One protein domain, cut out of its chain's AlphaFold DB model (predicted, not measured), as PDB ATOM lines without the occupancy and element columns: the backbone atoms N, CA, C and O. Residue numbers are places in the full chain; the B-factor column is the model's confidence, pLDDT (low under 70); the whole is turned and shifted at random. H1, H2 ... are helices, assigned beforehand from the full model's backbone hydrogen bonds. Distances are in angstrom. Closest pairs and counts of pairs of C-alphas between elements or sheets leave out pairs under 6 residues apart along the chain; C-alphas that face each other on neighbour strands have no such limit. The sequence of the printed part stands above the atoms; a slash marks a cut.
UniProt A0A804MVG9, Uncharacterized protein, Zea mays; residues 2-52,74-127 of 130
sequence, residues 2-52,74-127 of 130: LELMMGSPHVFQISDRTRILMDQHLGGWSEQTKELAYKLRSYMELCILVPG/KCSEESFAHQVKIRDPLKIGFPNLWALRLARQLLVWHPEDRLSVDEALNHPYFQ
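AT A GLANCE: This is residues 2 to 52 and 74 to 127 of the 130 residues of an uncharacterized protein of Zea mays (UniProt A0A804MVG9). Look first for an elongated string of helices with few contacts between them: the long H3 and H2 at one end, joined by a tight link and set at a steep tilt to each other, H4 and H5 crosswise to each other further along, and the short H6 toward the other end. The short H1 lies near H5, and residues 27 to 33 stick out at the H2 and H3 end. The printed part has 105 residues with six named helices, H1 to H6 in chain order, and no named strand; the class is all helix. The whole is only just compact, close to loose, with a radius of gyration of the C-alphas of 15.2 A and spans of 51 by 32 by 24 A.

HOW THE PARTS SIT: Begin with H3, residues 31 to 45. With residues 34 to 38 alone it only just touches H2, residues 16 to 25, with 3 pairs of C-alphas within 8 A; the closest, Arg 19 and Tyr 38, are 7.1 A apart. They run opposite ways at a steep tilt of 57 degrees. H4, residues 77 to 87, is close to H3 but not clearly touching; the closest C-alphas, Glu 45 and Gln 83, are 7.1 A apart. H5, residues 97 to 106, is about perpendicular to H4, at 83 degrees, and close but not clearly touching, with C-alphas Ala 81 and Leu 100 closest at 6.9 A. H6, residues 117 to 121, and H1, residues 2 to 5, are each close to H5 but not clearly touching: Leu 102 and Ala 120 have the closest C-alphas for H6, 7.1 A, and Leu 2 and Ala 103 for H1, 7.5 A. H1 and H2 are apart. Each O i to N i+4 pair is within hydrogen-bond range in H3, H4, H5 and H6, and 5 of 6 are in H2; H1 is too short for such a pair.

IN THESE COORDINATES: Find C-alpha 31 at (11.772, -37.235, 11.668); from there H3 runs 20.9 A to C-alpha 45 at (13.005, -26.561, -6.240). H2 is 14.5 A long, H4 15.6 A and H5 14.3 A. H6 ends at C-alpha 121, (-5.118, -7.335, -9.810).

THE WHOLE: The C-alphas farthest apart, those of Gly 28 and Gln 127, are 51.9 A apart. Residues 53 to 73 are not printed; C-alphas 52 and 74 are 13.8 A apart across this cut, in the link from H3 to H4. Of the links printed whole, H2 to H3 is tight and the others are short. Mean pLDDT of the printed part is 89.1; residues 51, 52 and 74 are under 70.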
ATOM      1  N   LEU A   2      -0.514 -22.618  -4.495       76.25
ATOM      2  CA  LEU A   2      -0.161 -23.470  -5.645       76.25
ATOM      3  C   LEU A   2      -0.847 -24.849  -5.632       76.25
ATOM      4  O   LEU A   2      -1.321 -25.285  -6.665       76.25
ATOM      5  N   GLU A   3      -0.976 -25.510  -4.478       79.25
ATOM      6  CA  GLU A   3      -1.728 -26.779  -4.363       79.25
ATOM      7  C   GLU A   3      -3.180 -26.652  -4.842       79.25
ATOM      8  O   GLU A   3      -3.685 -27.536  -5.525       79.25
ATOM      9  N   LEU A   4      -3.824 -25.521  -4.528       79.31
ATOM     10  CA  LEU A   4      -5.175 -25.202  -4.988       79.31
ATOM     11  C   LEU A   4      -5.198 -24.951  -6.502       79.31
ATOM     12  O   LEU A   4      -6.053 -25.494  -7.189       79.31
ATOM     13  N   MET A   5      -4.245 -24.169  -7.020       77.94
ATOM     14  CA  MET A   5      -4.125 -23.880  -8.457       77.94
ATOM     15  C   MET A   5      -3.854 -25.141  -9.290       77.94
ATOM     16  O   MET A   5      -4.410 -25.290 -10.370       77.94
ATOM     17  N   MET A   6      -3.023 -26.052  -8.779       80.50
ATOM     18  CA  MET A   6      -2.643 -27.301  -9.450       80.50
ATOM     19  C   MET A   6      -3.577 -28.475  -9.117       80.50
ATOM     20  O   MET A   6      -3.358 -29.582  -9.605       80.50
ATOM     21  N   GLY A   7      -4.568 -28.275  -8.242       81.25
ATOM     22  CA  GLY A   7      -5.505 -29.317  -7.814       81.25
ATOM     23  C   GLY A   7      -4.847 -30.532  -7.145       81.25
ATOM     24  O   GLY A   7      -5.349 -31.644  -7.282       81.25
ATOM     25  N   SER A   8      -3.714 -30.353  -6.456       81.75
ATOM     26  CA  SER A   8      -2.946 -31.456  -5.862       81.75
ATOM     27  C   SER A   8      -2.288 -31.063  -4.537       81.75
ATOM     28  O   SER A   8      -1.586 -30.051  -4.489       81.75
ATOM     29  N   PRO A   9      -2.415 -31.881  -3.473       84.56
ATOM     30  CA  PRO A   9      -1.706 -31.663  -2.209       84.56
ATOM     31  C   PRO A   9      -0.228 -32.085  -2.278       84.56
ATOM     32  O   PRO A   9       0.518 -31.939  -1.315       84.56
ATOM     33  N   HIS A  10       0.217 -32.652  -3.402       85.19
ATOM     34  CA  HIS A  10       1.560 -33.218  -3.549       85.19
ATOM     35  C   HIS A  10       2.549 -32.263  -4.231       85.19
ATOM     36  O   HIS A  10       3.674 -32.648  -4.540       85.19
ATOM     37  N   VAL A  11       2.171 -30.999  -4.446       86.44
ATOM     38  CA  VAL A  11       3.018 -30.007  -5.130       86.44
ATOM     39  C   VAL A  11       4.325 -29.755  -4.371       86.44
ATOM     40  O   VAL A  11       5.382 -29.635  -4.982       86.44
ATOM     41  N   PHE A  12       4.294 -29.735  -3.040       88.75
ATOM     42  CA  PHE A  12       5.489 -29.515  -2.216       88.75
ATOM     43  C   PHE A  12       6.207 -30.806  -1.815       88.75
ATOM     44  O   PHE A  12       6.998 -30.826  -0.876       88.75
ATOM     45  N   GLN A  13       5.957 -31.903  -2.527       89.06
ATOM     46  CA  GLN A  13       6.741 -33.116  -2.355       89.06
ATOM     47  C   GLN A  13       8.013 -33.059  -3.205       89.06
ATOM     48  O   GLN A  13       8.062 -32.481  -4.297       89.06
ATOM     49  N   ILE A  14       9.072 -33.649  -2.662       90.88
ATOM     50  CA  ILE A  14      10.326 -33.891  -3.369       90.88
ATOM     51  C   ILE A  14      10.281 -35.276  -4.012       90.88
ATOM     52  O   ILE A  14       9.580 -36.161  -3.525       90.88
ATOM     53  N   SER A  15      11.047 -35.477  -5.086       89.50
ATOM     54  CA  SER A  15      11.149 -36.799  -5.713       89.50
ATOM     55  C   SER A  15      11.745 -37.838  -4.756       89.50
ATOM     56  O   SER A  15      12.575 -37.489  -3.911       89.50
ATOM     57  N   ASP A  16      11.410 -39.118  -4.939       92.19
ATOM     58  CA  ASP A  16      11.990 -40.217  -4.151       92.19
ATOM     59  C   ASP A  16      13.518 -40.226  -4.230       92.19
ATOM     60  O   ASP A  16      14.210 -40.414  -3.232       92.19
ATOM     61  N   ARG A  17      14.063 -39.916  -5.413       91.38
ATOM     62  CA  ARG A  17      15.505 -39.760  -5.607       91.38
ATOM     63  C   ARG A  17      16.071 -38.634  -4.741       91.38
ATOM     64  O   ARG A  17      17.093 -38.831  -4.092       91.38
ATOM     65  N   THR A  18      15.432 -37.462  -4.736       91.75
ATOM     66  CA  THR A  18      15.851 -36.335  -3.887       91.75
ATOM     67  C   THR A  18      15.781 -36.721  -2.412       91.75
ATOM     68  O   THR A  18      16.719 -36.435  -1.675       91.75
ATOM     69  N   ARG A  19      14.708 -37.403  -1.994       93.69
ATOM     70  CA  ARG A  19      14.519 -37.865  -0.616       93.69
ATOM     71  C   ARG A  19      15.647 -38.796  -0.180       93.69
ATOM     72  O   ARG A  19      16.298 -38.492   0.806       93.69
ATOM     73  N   ILE A  20      15.950 -39.836  -0.959       94.44
ATOM     74  CA  ILE A  20      17.030 -40.792  -0.652       94.44
ATOM     75  C   ILE A  20      18.379 -40.079  -0.497       94.44
ATOM     76  O   ILE A  20      19.129 -40.362   0.434       94.44
ATOM     77  N   LEU A  21      18.693 -39.138  -1.394       93.69
ATOM     78  CA  LEU A  21      19.936 -38.367  -1.312       93.69
ATOM     79  C   LEU A  21      19.978 -37.479  -0.062       93.69
ATOM     80  O   LEU A  21      21.024 -37.343   0.564       93.69
ATOM     81  N   MET A  22      18.850 -36.883   0.322       94.12
ATOM     82  CA  MET A  22      18.765 -36.095   1.548       94.12
ATOM     83  C   MET A  22      18.846 -36.969   2.802       94.12
ATOM     84  O   MET A  22      19.560 -36.599   3.726       94.12
ATOM     85  N   ASP A  23      18.194 -38.133   2.831       94.56
ATOM     86  CA  ASP A  23      18.243 -39.080   3.953       94.56
ATOM     87  C   ASP A  23      19.685 -39.497   4.288       94.56
ATOM     88  O   ASP A  23      20.040 -39.597   5.463       94.56
ATOM     89  N   GLN A  24      20.544 -39.666   3.275       93.56
ATOM     90  CA  GLN A  24      21.973 -39.942   3.474       93.56
ATOM     91  C   GLN A  24      22.694 -38.810   4.223       93.56
ATOM     92  O   GLN A  24      23.564 -39.075   5.051       93.56
ATOM     93  N   HIS A  25      22.334 -37.554   3.951       91.19
ATOM     94  CA  HIS A  25      22.937 -36.381   4.590       91.19
ATOM     95  C   HIS A  25      22.319 -36.042   5.951       91.19
ATOM     96  O   HIS A  25      23.001 -35.486   6.809       91.19
ATOM     97  N   LEU A  26      21.047 -36.376   6.162       94.25
ATOM     98  CA  LEU A  26      20.288 -36.088   7.383       94.25
ATOM     99  C   LEU A  26      20.317 -37.260   8.381       94.25
ATOM    100  O   LEU A  26      19.434 -37.395   9.233       94.25
ATOM    101  N   GLY A  27      21.321 -38.136   8.278       93.12
ATOM    102  CA  GLY A  27      21.499 -39.274   9.175       93.12
ATOM    103  C   GLY A  27      21.532 -38.843  10.645       93.12
ATOM    104  O   GLY A  27      22.269 -37.936  11.025       93.12
ATOM    105  N   GLY A  28      20.710 -39.486  11.478       93.00
ATOM    106  CA  GLY A  28      20.608 -39.190  12.914       93.00
ATOM    107  C   GLY A  28      19.728 -37.988  13.282       93.00
ATOM    108  O   GLY A  28      19.562 -37.709  14.467       93.00
ATOM    109  N   TRP A  29      19.140 -37.288  12.308       95.50
ATOM    110  CA  TRP A  29      18.189 -36.205  12.574       95.50
ATOM    111  C   TRP A  29      16.814 -36.766  12.950       95.50
ATOM    112  O   TRP A  29      16.441 -37.859  12.519       95.50
ATOM    113  N   SER A  30      16.039 -36.002  13.727       96.69
ATOM    114  CA  SER A  30      14.660 -36.379  14.057       96.69
ATOM    115  C   SER A  30      13.763 -36.357  12.814       96.69
ATOM    116  O   SER A  30      13.984 -35.554  11.904       96.69
ATOM    117  N   GLU A  31      12.717 -37.186  12.794       95.25
ATOM    118  CA  GLU A  31      11.772 -37.235  11.668       95.25
ATOM    119  C   GLU A  31      11.121 -35.873  11.392       95.25
ATOM    120  O   GLU A  31      11.042 -35.449  10.243       95.25
ATOM    121  N   GLN A  32      10.786 -35.111  12.437       95.12
ATOM    122  CA  GLN A  32      10.234 -33.757  12.300       95.12
ATOM    123  C   GLN A  32      11.210 -32.810  11.585       95.12
ATOM    124  O   GLN A  32      10.821 -32.009  10.734       95.12
ATOM    125  N   THR A  33      12.505 -32.902  11.905       94.25
ATOM    126  CA  THR A  33      13.535 -32.075  11.264       94.25
ATOM    127  C   THR A  33      13.756 -32.489   9.810       94.25
ATOM    128  O   THR A  33      13.949 -31.626   8.952       94.25
ATOM    129  N   LYS A  34      13.687 -33.789   9.507       95.06
ATOM    130  CA  LYS A  34      13.759 -34.292   8.130       95.06
ATOM    131  C   LYS A  34      12.573 -33.822   7.295       95.06
ATOM    132  O   LYS A  34      12.777 -33.318   6.195       95.06
ATOM    133  N   GLU A  35      11.353 -33.905   7.823       93.75
ATOM    134  CA  GLU A  35      10.151 -33.400   7.148       93.75
ATOM    135  C   GLU A  35      10.266 -31.911   6.818       93.75
ATOM    136  O   GLU A  35       9.981 -31.497   5.689       93.75
ATOM    137  N   LEU A  36      10.755 -31.107   7.769       93.94
ATOM    138  CA  LEU A  36      11.027 -29.693   7.533       93.94
ATOM    139  C   LEU A  36      12.070 -29.497   6.425       93.94
ATOM    140  O   LEU A  36      11.864 -28.673   5.533       93.94
ATOM    141  N   ALA A  37      13.158 -30.269   6.438       93.56
ATOM    142  CA  ALA A  37      14.188 -30.204   5.405       93.56
ATOM    143  C   ALA A  37      13.644 -30.588   4.017       93.56
ATOM    144  O   ALA A  37      13.964 -29.922   3.030       93.56
ATOM    145  N   TYR A  38      12.787 -31.610   3.916       93.81
ATOM    146  CA  TYR A  38      12.139 -32.006   2.658       93.81
ATOM    147  C   TYR A  38      11.229 -30.912   2.123       93.81
ATOM    148  O   TYR A  38      11.271 -30.584   0.935       93.81
ATOM    149  N   LYS A  39      10.446 -30.297   3.005       91.62
ATOM    150  CA  LYS A  39       9.582 -29.178   2.644       91.62
ATOM    151  C   LYS A  39      10.399 -27.978   2.174       91.62
ATOM    152  O   LYS A  39      10.105 -27.423   1.117       91.62
ATOM    153  N   LEU A  40      11.474 -27.643   2.885       91.38
ATOM    154  CA  LEU A  40      12.402 -26.582   2.496       91.38
ATOM    155  C   LEU A  40      13.006 -26.850   1.114       91.38
ATOM    156  O   LEU A  40      12.996 -25.975   0.249       91.38
ATOM    157  N   ARG A  41      13.449 -28.086   0.867       90.69
ATOM    158  CA  ARG A  41      13.950 -28.512  -0.441       90.69
ATOM    159  C   ARG A  41      12.906 -28.322  -1.540       90.69
ATOM    160  O   ARG A  41      13.254 -27.829  -2.609       90.69
ATOM    161  N   SER A  42      11.644 -28.664  -1.288       90.38
ATOM    162  CA  SER A  42      10.569 -28.461  -2.266       90.38
ATOM    163  C   SER A  42      10.360 -26.982  -2.618       90.38
ATOM    164  O   SER A  42      10.160 -26.648  -3.784       90.38
ATOM    165  N   TYR A  43      10.472 -26.084  -1.634       89.12
ATOM    166  CA  TYR A  43      10.339 -24.641  -1.842       89.12
ATOM    167  C   TYR A  43      11.491 -24.078  -2.659       89.12
ATOM    168  O   TYR A  43      11.277 -23.208  -3.501       89.12
ATOM    169  N   MET A  44      12.691 -24.610  -2.454       86.94
ATOM    170  CA  MET A  44      13.861 -24.259  -3.251       86.94
ATOM    171  C   MET A  44      13.744 -24.784  -4.688       86.94
ATOM    172  O   MET A  44      14.052 -24.055  -5.624       86.94
ATOM    173  N   GLU A  45      13.248 -26.012  -4.894       87.50
ATOM    174  CA  GLU A  45      13.005 -26.561  -6.240       87.50
ATOM    175  C   GLU A  45      11.951 -25.760  -7.015       87.50
ATOM    176  O   GLU A  45      12.079 -25.589  -8.225       87.50
ATOM    177  N   LEU A  46      10.937 -25.237  -6.325       86.44
ATOM    178  CA  LEU A  46       9.913 -24.362  -6.898       86.44
ATOM    179  C   LEU A  46      10.290 -22.875  -6.873       86.44
ATOM    180  O   LEU A  46       9.468 -22.047  -7.250       86.44
ATOM    181  N   CYS A  47      11.500 -22.513  -6.438       85.12
ATOM    182  CA  CYS A  47      11.960 -21.122  -6.358       85.12
ATOM    183  C   CYS A  47      11.021 -20.180  -5.579       85.12
ATOM    184  O   CYS A  47      10.967 -18.982  -5.847       85.12
ATOM    185  N   ILE A  48      10.293 -20.737  -4.610       87.12
ATOM    186  CA  ILE A  48       9.456 -20.027  -3.631       87.12
ATOM    187  C   ILE A  48      10.354 -19.363  -2.594       87.12
ATOM    188  O   ILE A  48      10.143 -18.215  -2.211       87.12
ATOM    189  N   LEU A  49      11.376 -20.106  -2.165       84.00
ATOM    190  CA  LEU A  49      12.427 -19.640  -1.283       84.00
ATOM    191  C   LEU A  49      13.754 -19.722  -2.029       84.00
ATOM    192  O   LEU A  49      14.191 -20.813  -2.402       84.00
ATOM    193  N   VAL A  50      14.415 -18.581  -2.190       75.31
ATOM    194  CA  VAL A  50      15.779 -18.515  -2.709       75.31
ATOM    195  C   VAL A  50      16.656 -17.886  -1.624       75.31
ATOM    196  O   VAL A  50      16.543 -16.691  -1.352       75.31
ATOM    197  N   PRO A  51      17.497 -18.683  -0.947       63.97
ATOM    198  CA  PRO A  51      18.368 -18.170   0.102       63.97
ATOM    199  C   PRO A  51      19.310 -17.082  -0.431       63.97
ATOM    200  O   PRO A  51      19.923 -17.257  -1.482       63.97
ATOM    201  N   GLY A  52      19.448 -15.977   0.305       59.94
ATOM    202  CA  GLY A  52      20.403 -14.905  -0.006       59.94
ATOM    203  C   GLY A  52      19.906 -13.810  -0.957       59.94
ATOM    204  O   GLY A  52      20.640 -12.853  -1.177       59.94
ATOM    205  N   LYS A  74      19.322 -22.597 -10.695       69.00
ATOM    206  CA  LYS A  74      18.777 -21.873 -11.841       69.00
ATOM    207  C   LYS A  74      17.302 -21.604 -11.579       69.00
ATOM    208  O   LYS A  74      16.441 -22.306 -12.086       69.00
ATOM    209  N   CYS A  75      16.996 -20.581 -10.786       80.69
ATOM    210  CA  CYS A  75      15.625 -20.092 -10.621       80.69
ATOM    211  C   CYS A  75      15.163 -19.249 -11.818       80.69
ATOM    212  O   CYS A  75      14.637 -18.144 -11.671       80.69
ATOM    213  N   SER A  76      15.382 -19.775 -13.023       85.75
ATOM    214  CA  SER A  76      14.892 -19.178 -14.259       85.75
ATOM    215  C   SER A  76      13.393 -19.430 -14.419       85.75
ATOM    216  O   SER A  76      12.808 -20.291 -13.756       85.75
ATOM    217  N   GLU A  77      12.757 -18.658 -15.290       88.00
ATOM    218  CA  GLU A  77      11.344 -18.824 -15.632       88.00
ATOM    219  C   GLU A  77      11.050 -20.215 -16.208       88.00
ATOM    220  O   GLU A  77      10.103 -20.876 -15.787       88.00
ATOM    221  N   GLU A  78      11.925 -20.709 -17.083       89.44
ATOM    222  CA  GLU A  78      11.822 -22.031 -17.708       89.44
ATOM    223  C   GLU A  78      11.952 -23.142 -16.668       89.44
ATOM    224  O   GLU A  78      11.224 -24.134 -16.707       89.44
ATOM    225  N   SER A  79      12.863 -22.964 -15.708       87.69
ATOM    226  CA  SER A  79      13.076 -23.930 -14.633       87.69
ATOM    227  C   SER A  79      11.848 -24.006 -13.728       87.69
ATOM    228  O   SER A  79      11.394 -25.104 -13.409       87.69
ATOM    229  N   PHE A  80      11.250 -22.861 -13.379       88.75
ATOM    230  CA  PHE A  80      10.000 -22.826 -12.619       88.75
ATOM    231  C   PHE A  80       8.846 -23.479 -13.393       88.75
ATOM    232  O   PHE A  80       8.187 -24.372 -12.861       88.75
ATOM    233  N   ALA A  81       8.653 -23.121 -14.668       91.50
ATOM    234  CA  ALA A  81       7.633 -23.717 -15.535       91.50
ATOM    235  C   ALA A  81       7.755 -25.245 -15.600       91.50
ATOM    236  O   ALA A  81       6.769 -25.970 -15.459       91.50
ATOM    237  N   HIS A  82       8.982 -25.740 -15.763       90.69
ATOM    238  CA  HIS A  82       9.272 -27.165 -15.806       90.69
ATOM    239  C   HIS A  82       8.923 -27.866 -14.485       90.69
ATOM    240  O   HIS A  82       8.266 -28.909 -14.491       90.69
ATOM    241  N   GLN A  83       9.304 -27.285 -13.344       89.44
ATOM    242  CA  GLN A  83       9.011 -27.854 -12.024       89.44
ATOM    243  C   GLN A  83       7.511 -27.858 -11.713       89.44
ATOM    244  O   GLN A  83       7.019 -28.834 -11.141       89.44
ATOM    245  N   VAL A  84       6.780 -26.819 -12.130       90.38
ATOM    246  CA  VAL A  84       5.313 -26.773 -12.050       90.38
ATOM    247  C   VAL A  84       4.699 -27.875 -12.909       90.38
ATOM    248  O   VAL A  84       3.885 -28.646 -12.413       90.38
ATOM    249  N   LYS A  85       5.129 -28.020 -14.167       91.12
ATOM    250  CA  LYS A  85       4.603 -29.038 -15.090       91.12
ATOM    251  C   LYS A  85       4.838 -30.467 -14.598       91.12
ATOM    252  O   LYS A  85       3.967 -31.318 -14.743       91.12
ATOM    253  N   ILE A  86       5.992 -30.744 -13.985       89.31
ATOM    254  CA  ILE A  86       6.274 -32.051 -13.369       89.31
ATOM    255  C   ILE A  86       5.294 -32.354 -12.231       89.31
ATOM    256  O   ILE A  86       4.911 -33.511 -12.064       89.31
ATOM    257  N   ARG A  87       4.888 -31.341 -11.464       87.44
ATOM    258  CA  ARG A  87       4.017 -31.476 -10.286       87.44
ATOM    259  C   ARG A  87       2.529 -31.373 -10.600       87.44
ATOM    260  O   ARG A  87       1.717 -31.821  -9.798       87.44
ATOM    261  N   ASP A  88       2.189 -30.837 -11.763       88.88
ATOM    262  CA  ASP A  88       0.845 -30.875 -12.317       88.88
ATOM    263  C   ASP A  88       0.390 -32.333 -12.519       88.88
ATOM    264  O   ASP A  88       1.076 -33.090 -13.223       88.88
ATOM    265  N   PRO A  89      -0.749 -32.760 -11.950       88.44
ATOM    266  CA  PRO A  89      -1.351 -34.050 -12.272       88.44
ATOM    267  C   PRO A  89      -1.639 -34.226 -13.769       88.44
ATOM    268  O   PRO A  89      -1.442 -35.319 -14.297       88.44
ATOM    269  N   LEU A  90      -2.041 -33.158 -14.468       90.06
ATOM    270  CA  LEU A  90      -2.398 -33.189 -15.891       90.06
ATOM    271  C   LEU A  90      -1.207 -32.942 -16.828       90.06
ATOM    272  O   LEU A  90      -1.341 -33.099 -18.038       90.06
ATOM    273  N   LYS A  91      -0.033 -32.582 -16.288       90.44
ATOM    274  CA  LYS A  91       1.184 -32.245 -17.058       90.44
ATOM    275  C   LYS A  91       0.981 -31.116 -18.072       90.44
ATOM    276  O   LYS A  91       1.720 -31.045 -19.055       90.44
ATOM    277  N   ILE A  92       0.020 -30.227 -17.839       90.56
ATOM    278  CA  ILE A  92      -0.274 -29.091 -18.715       90.56
ATOM    279  C   ILE A  92       0.625 -27.916 -18.318       90.56
ATOM    280  O   ILE A  92       1.325 -27.357 -19.161       90.56
ATOM    281  N   GLY A  93       0.697 -27.621 -17.018       90.44
ATOM    282  CA  GLY A  93       1.305 -26.416 -16.469       90.44
ATOM    283  C   GLY A  93       0.359 -25.217 -16.556       90.44
ATOM    284  O   GLY A  93      -0.857 -25.366 -16.664       90.44
ATOM    285  N   PHE A  94       0.918 -24.009 -16.503       90.31
ATOM    286  CA  PHE A  94       0.137 -22.782 -16.664       90.31
ATOM    287  C   PHE A  94      -0.195 -22.509 -18.141       90.31
ATOM    288  O   PHE A  94       0.613 -22.829 -19.014       90.31
ATOM    289  N   PRO A  95      -1.351 -21.882 -18.430       88.19
ATOM    290  CA  PRO A  95      -1.836 -21.688 -19.799       88.19
ATOM    291  C   PRO A  95      -0.991 -20.704 -20.620       88.19
ATOM    292  O   PRO A  95      -0.947 -20.806 -21.841       88.19
ATOM    293  N   ASN A  96      -0.328 -19.748 -19.967       90.38
ATOM    294  CA  ASN A  96       0.563 -18.786 -20.606       90.38
ATOM    295  C   ASN A  96       1.640 -18.288 -19.625       90.38
ATOM    296  O   ASN A  96       1.629 -18.606 -18.429       90.38
ATOM    297  N   LEU A  97       2.574 -17.493 -20.149       91.50
ATOM    298  CA  LEU A  97       3.710 -16.970 -19.393       91.50
ATOM    299  C   LEU A  97       3.295 -16.008 -18.275       91.50
ATOM    300  O   LEU A  97       3.898 -16.005 -17.205       91.50
ATOM    301  N   TRP A  98       2.249 -15.213 -18.489       93.56
ATOM    302  CA  TRP A  98       1.768 -14.262 -17.493       93.56
ATOM    303  C   TRP A  98       1.126 -14.953 -16.295       93.56
ATOM    304  O   TRP A  98       1.376 -14.545 -15.164       93.56
ATOM    305  N   ALA A  99       0.375 -16.033 -16.516       92.31
ATOM    306  CA  ALA A  99      -0.170 -16.866 -15.446       92.31
ATOM    307  C   ALA A  99       0.954 -17.457 -14.581       92.31
ATOM    308  O   ALA A  99       0.898 -17.410 -13.352       92.31
ATOM    309  N   LEU A 100       2.007 -17.963 -15.235       91.62
ATOM    310  CA  LEU A 100       3.195 -18.488 -14.570       91.62
ATOM    311  C   LEU A 100       3.892 -17.412 -13.720       91.62
ATOM    312  O   LEU A 100       4.218 -17.667 -12.558       91.62
ATOM    313  N   ARG A 101       4.114 -16.216 -14.284       92.19
ATOM    314  CA  ARG A 101       4.750 -15.079 -13.594       92.19
ATOM    315  C   ARG A 101       3.943 -14.617 -12.389       92.19
ATOM    316  O   ARG A 101       4.508 -14.519 -11.302       92.19
ATOM    317  N   LEU A 102       2.632 -14.440 -12.559       92.75
ATOM    318  CA  LEU A 102       1.728 -14.057 -11.480       92.75
ATOM    319  C   LEU A 102       1.784 -15.070 -10.334       92.75
ATOM    320  O   LEU A 102       1.998 -14.698  -9.182       92.75
ATOM    321  N   ALA A 103       1.648 -16.363 -10.647       92.00
ATOM    322  CA  ALA A 103       1.727 -17.416  -9.642       92.00
ATOM    323  C   ALA A 103       3.074 -17.391  -8.908       92.00
ATOM    324  O   ALA A 103       3.105 -17.470  -7.682       92.00
ATOM    325  N   ARG A 104       4.189 -17.223  -9.630       89.81
ATOM    326  CA  ARG A 104       5.525 -17.125  -9.030       89.81
ATOM    327  C   ARG A 104       5.634 -15.947  -8.057       89.81
ATOM    328  O   ARG A 104       6.131 -16.133  -6.951       89.81
ATOM    329  N   GLN A 105       5.155 -14.766  -8.442       90.56
ATOM    330  CA  GLN A 105       5.221 -13.554  -7.620       90.56
ATOM    331  C   GLN A 105       4.292 -13.602  -6.393       90.56
ATOM    332  O   GLN A 105       4.609 -13.030  -5.353       90.56
ATOM    333  N   LEU A 106       3.177 -14.335  -6.470       92.00
ATOM    334  CA  LEU A 106       2.291 -14.588  -5.327       92.00
ATOM    335  C   LEU A 106       2.846 -15.632  -4.350       92.00
ATOM    336  O   LEU A 106       2.459 -15.663  -3.182       92.00
ATOM    337  N   LEU A 107       3.731 -16.513  -4.816       89.94
ATOM    338  CA  LEU A 107       4.300 -17.598  -4.017       89.94
ATOM    339  C   LEU A 107       5.634 -17.239  -3.368       89.94
ATOM    340  O   LEU A 107       6.193 -18.089  -2.684       89.94
ATOM    341  N   VAL A 108       6.143 -16.019  -3.541       87.31
ATOM    342  CA  VAL A 108       7.385 -15.588  -2.887       87.31
ATOM    343  C   VAL A 108       7.275 -15.791  -1.371       87.31
ATOM    344  O   VAL A 108       6.261 -15.445  -0.749       87.31
ATOM    345  N   TRP A 109       8.301 -16.416  -0.789       87.56
ATOM    346  CA  TRP A 109       8.339 -16.770   0.630       87.56
ATOM    347  C   TRP A 109       8.231 -15.540   1.531       87.56
ATOM    348  O   TRP A 109       7.373 -15.503   2.414       87.56
ATOM    349  N   HIS A 110       9.083 -14.546   1.273       84.69
ATOM    350  CA  HIS A 110       9.142 -13.288   2.001       84.69
ATOM    351  C   HIS A 110       7.879 -12.462   1.732       84.69
ATOM    352  O   HIS A 110       7.630 -12.113   0.576       84.69
ATOM    353  N   PRO A 111       7.053 -12.172   2.755       87.44
ATOM    354  CA  PRO A 111       5.827 -11.401   2.571       87.44
ATOM    355  C   PRO A 111       6.075 -10.011   1.980       87.44
ATOM    356  O   PRO A 111       5.278  -9.565   1.166       87.44
ATOM    357  N   GLU A 112       7.179  -9.362   2.357       87.19
ATOM    358  CA  GLU A 112       7.605  -8.056   1.846       87.19
ATOM    359  C   GLU A 112       7.921  -8.039   0.343       87.19
ATOM    360  O   GLU A 112       7.795  -6.997  -0.289       87.19
ATOM    361  N   ASP A 113       8.283  -9.191  -0.228       84.81
ATOM    362  CA  ASP A 113       8.631  -9.348  -1.647       84.81
ATOM    363  C   ASP A 113       7.452  -9.878  -2.483       84.81
ATOM    364  O   ASP A 113       7.556 -10.049  -3.702       84.81
ATOM    365  N   ARG A 114       6.334 -10.209  -1.828       88.19
ATOM    366  CA  ARG A 114       5.141 -10.756  -2.471       88.19
ATOM    367  C   ARG A 114       4.270  -9.622  -2.992       88.19
ATOM    368  O   ARG A 114       4.108  -8.607  -2.325       88.19
ATOM    369  N   LEU A 115       3.629  -9.846  -4.140       91.88
ATOM    370  CA  LEU A 115       2.629  -8.908  -4.652       91.88
ATOM    371  C   LEU A 115       1.536  -8.646  -3.614       91.88
ATOM    372  O   LEU A 115       0.942  -9.577  -3.056       91.88
ATOM    373  N   SER A 116       1.234  -7.368  -3.427       93.25
ATOM    374  CA  SER A 116       0.002  -6.933  -2.788       93.25
ATOM    375  C   SER A 116      -1.218  -7.293  -3.646       93.25
ATOM    376  O   SER A 116      -1.110  -7.667  -4.817       93.25
ATOM    377  N   VAL A 117      -2.410  -7.171  -3.058       93.56
ATOM    378  CA  VAL A 117      -3.670  -7.433  -3.769       93.56
ATOM    379  C   VAL A 117      -3.826  -6.501  -4.972       93.56
ATOM    380  O   VAL A 117      -4.140  -6.972  -6.064       93.56
ATOM    381  N   ASP A 118      -3.562  -5.205  -4.796       95.69
ATOM    382  CA  ASP A 118      -3.719  -4.210  -5.860       95.69
ATOM    383  C   ASP A 118      -2.727  -4.441  -7.007       95.69
ATOM    384  O   ASP A 118      -3.097  -4.356  -8.178       95.69
ATOM    385  N   GLU A 119      -1.476  -4.795  -6.703       95.00
ATOM    386  CA  GLU A 119      -0.484  -5.124  -7.734       95.00
ATOM    387  C   GLU A 119      -0.843  -6.418  -8.474       95.00
ATOM    388  O   GLU A 119      -0.701  -6.491  -9.694       95.00
ATOM    389  N   ALA A 120      -1.354  -7.427  -7.762       94.62
ATOM    390  CA  ALA A 120      -1.793  -8.677  -8.371       94.62
ATOM    391  C   ALA A 120      -2.972  -8.461  -9.331       94.62
ATOM    392  O   ALA A 120      -2.961  -9.008 -10.431       94.62
ATOM    393  N   LEU A 121      -3.964  -7.647  -8.956       94.19
ATOM    394  CA  LEU A 121      -5.118  -7.335  -9.810       94.19
ATOM    395  C   LEU A 121      -4.736  -6.511 -11.048       94.19
ATOM    396  O   LEU A 121      -5.361  -6.654 -12.095       94.19
ATOM    397  N   ASN A 122      -3.685  -5.696 -10.951       95.25
ATOM    398  CA  ASN A 122      -3.140  -4.935 -12.076       95.25
ATOM    399  C   ASN A 122      -2.106  -5.719 -12.910       95.25
ATOM    400  O   ASN A 122      -1.517  -5.159 -13.834       95.25
ATOM    401  N   HIS A 123      -1.860  -6.998 -12.610       94.94
ATOM    402  CA  HIS A 123      -0.871  -7.802 -13.325       94.94
ATOM    403  C   HIS A 123      -1.288  -8.046 -14.795       94.94
ATOM    404  O   HIS A 123      -2.465  -8.321 -15.049       94.94
ATOM    405  N   PRO A 124      -0.346  -8.061 -15.770       94.56
ATOM    406  CA  PRO A 124      -0.646  -8.250 -17.199       94.56
ATOM    407  C   PRO A 124      -1.503  -9.475 -17.539       94.56
ATOM    408  O   PRO A 124      -2.268  -9.449 -18.495       94.56
ATOM    409  N   TYR A 125      -1.430 -10.526 -16.717       92.31
ATOM    410  CA  TYR A 125      -2.288 -11.711 -16.837       92.31
ATOM    411  C   TYR A 125      -3.790 -11.379 -16.907       92.31
ATOM    412  O   TYR A 125      -4.519 -12.059 -17.621       92.31
ATOM    413  N   PHE A 126      -4.248 -10.346 -16.193       91.94
ATOM    414  CA  PHE A 126      -5.650  -9.913 -16.194       91.94
ATOM    415  C   PHE A 126      -5.960  -8.837 -17.242       91.94
ATOM    416  O   PHE A 126      -7.120  -8.469 -17.411       91.94
ATOM    417  N   GLN A 127      -4.938  -8.307 -17.917       86.25
ATOM    418  CA  GLN A 127      -5.073  -7.233 -18.903       86.25
ATOM    419  C   GLN A 127      -5.024  -7.744 -20.344       86.25
ATOM    420  O   GLN A 127      -5.516  -7.063 -21.244       86.25
TER     421      GLN A 127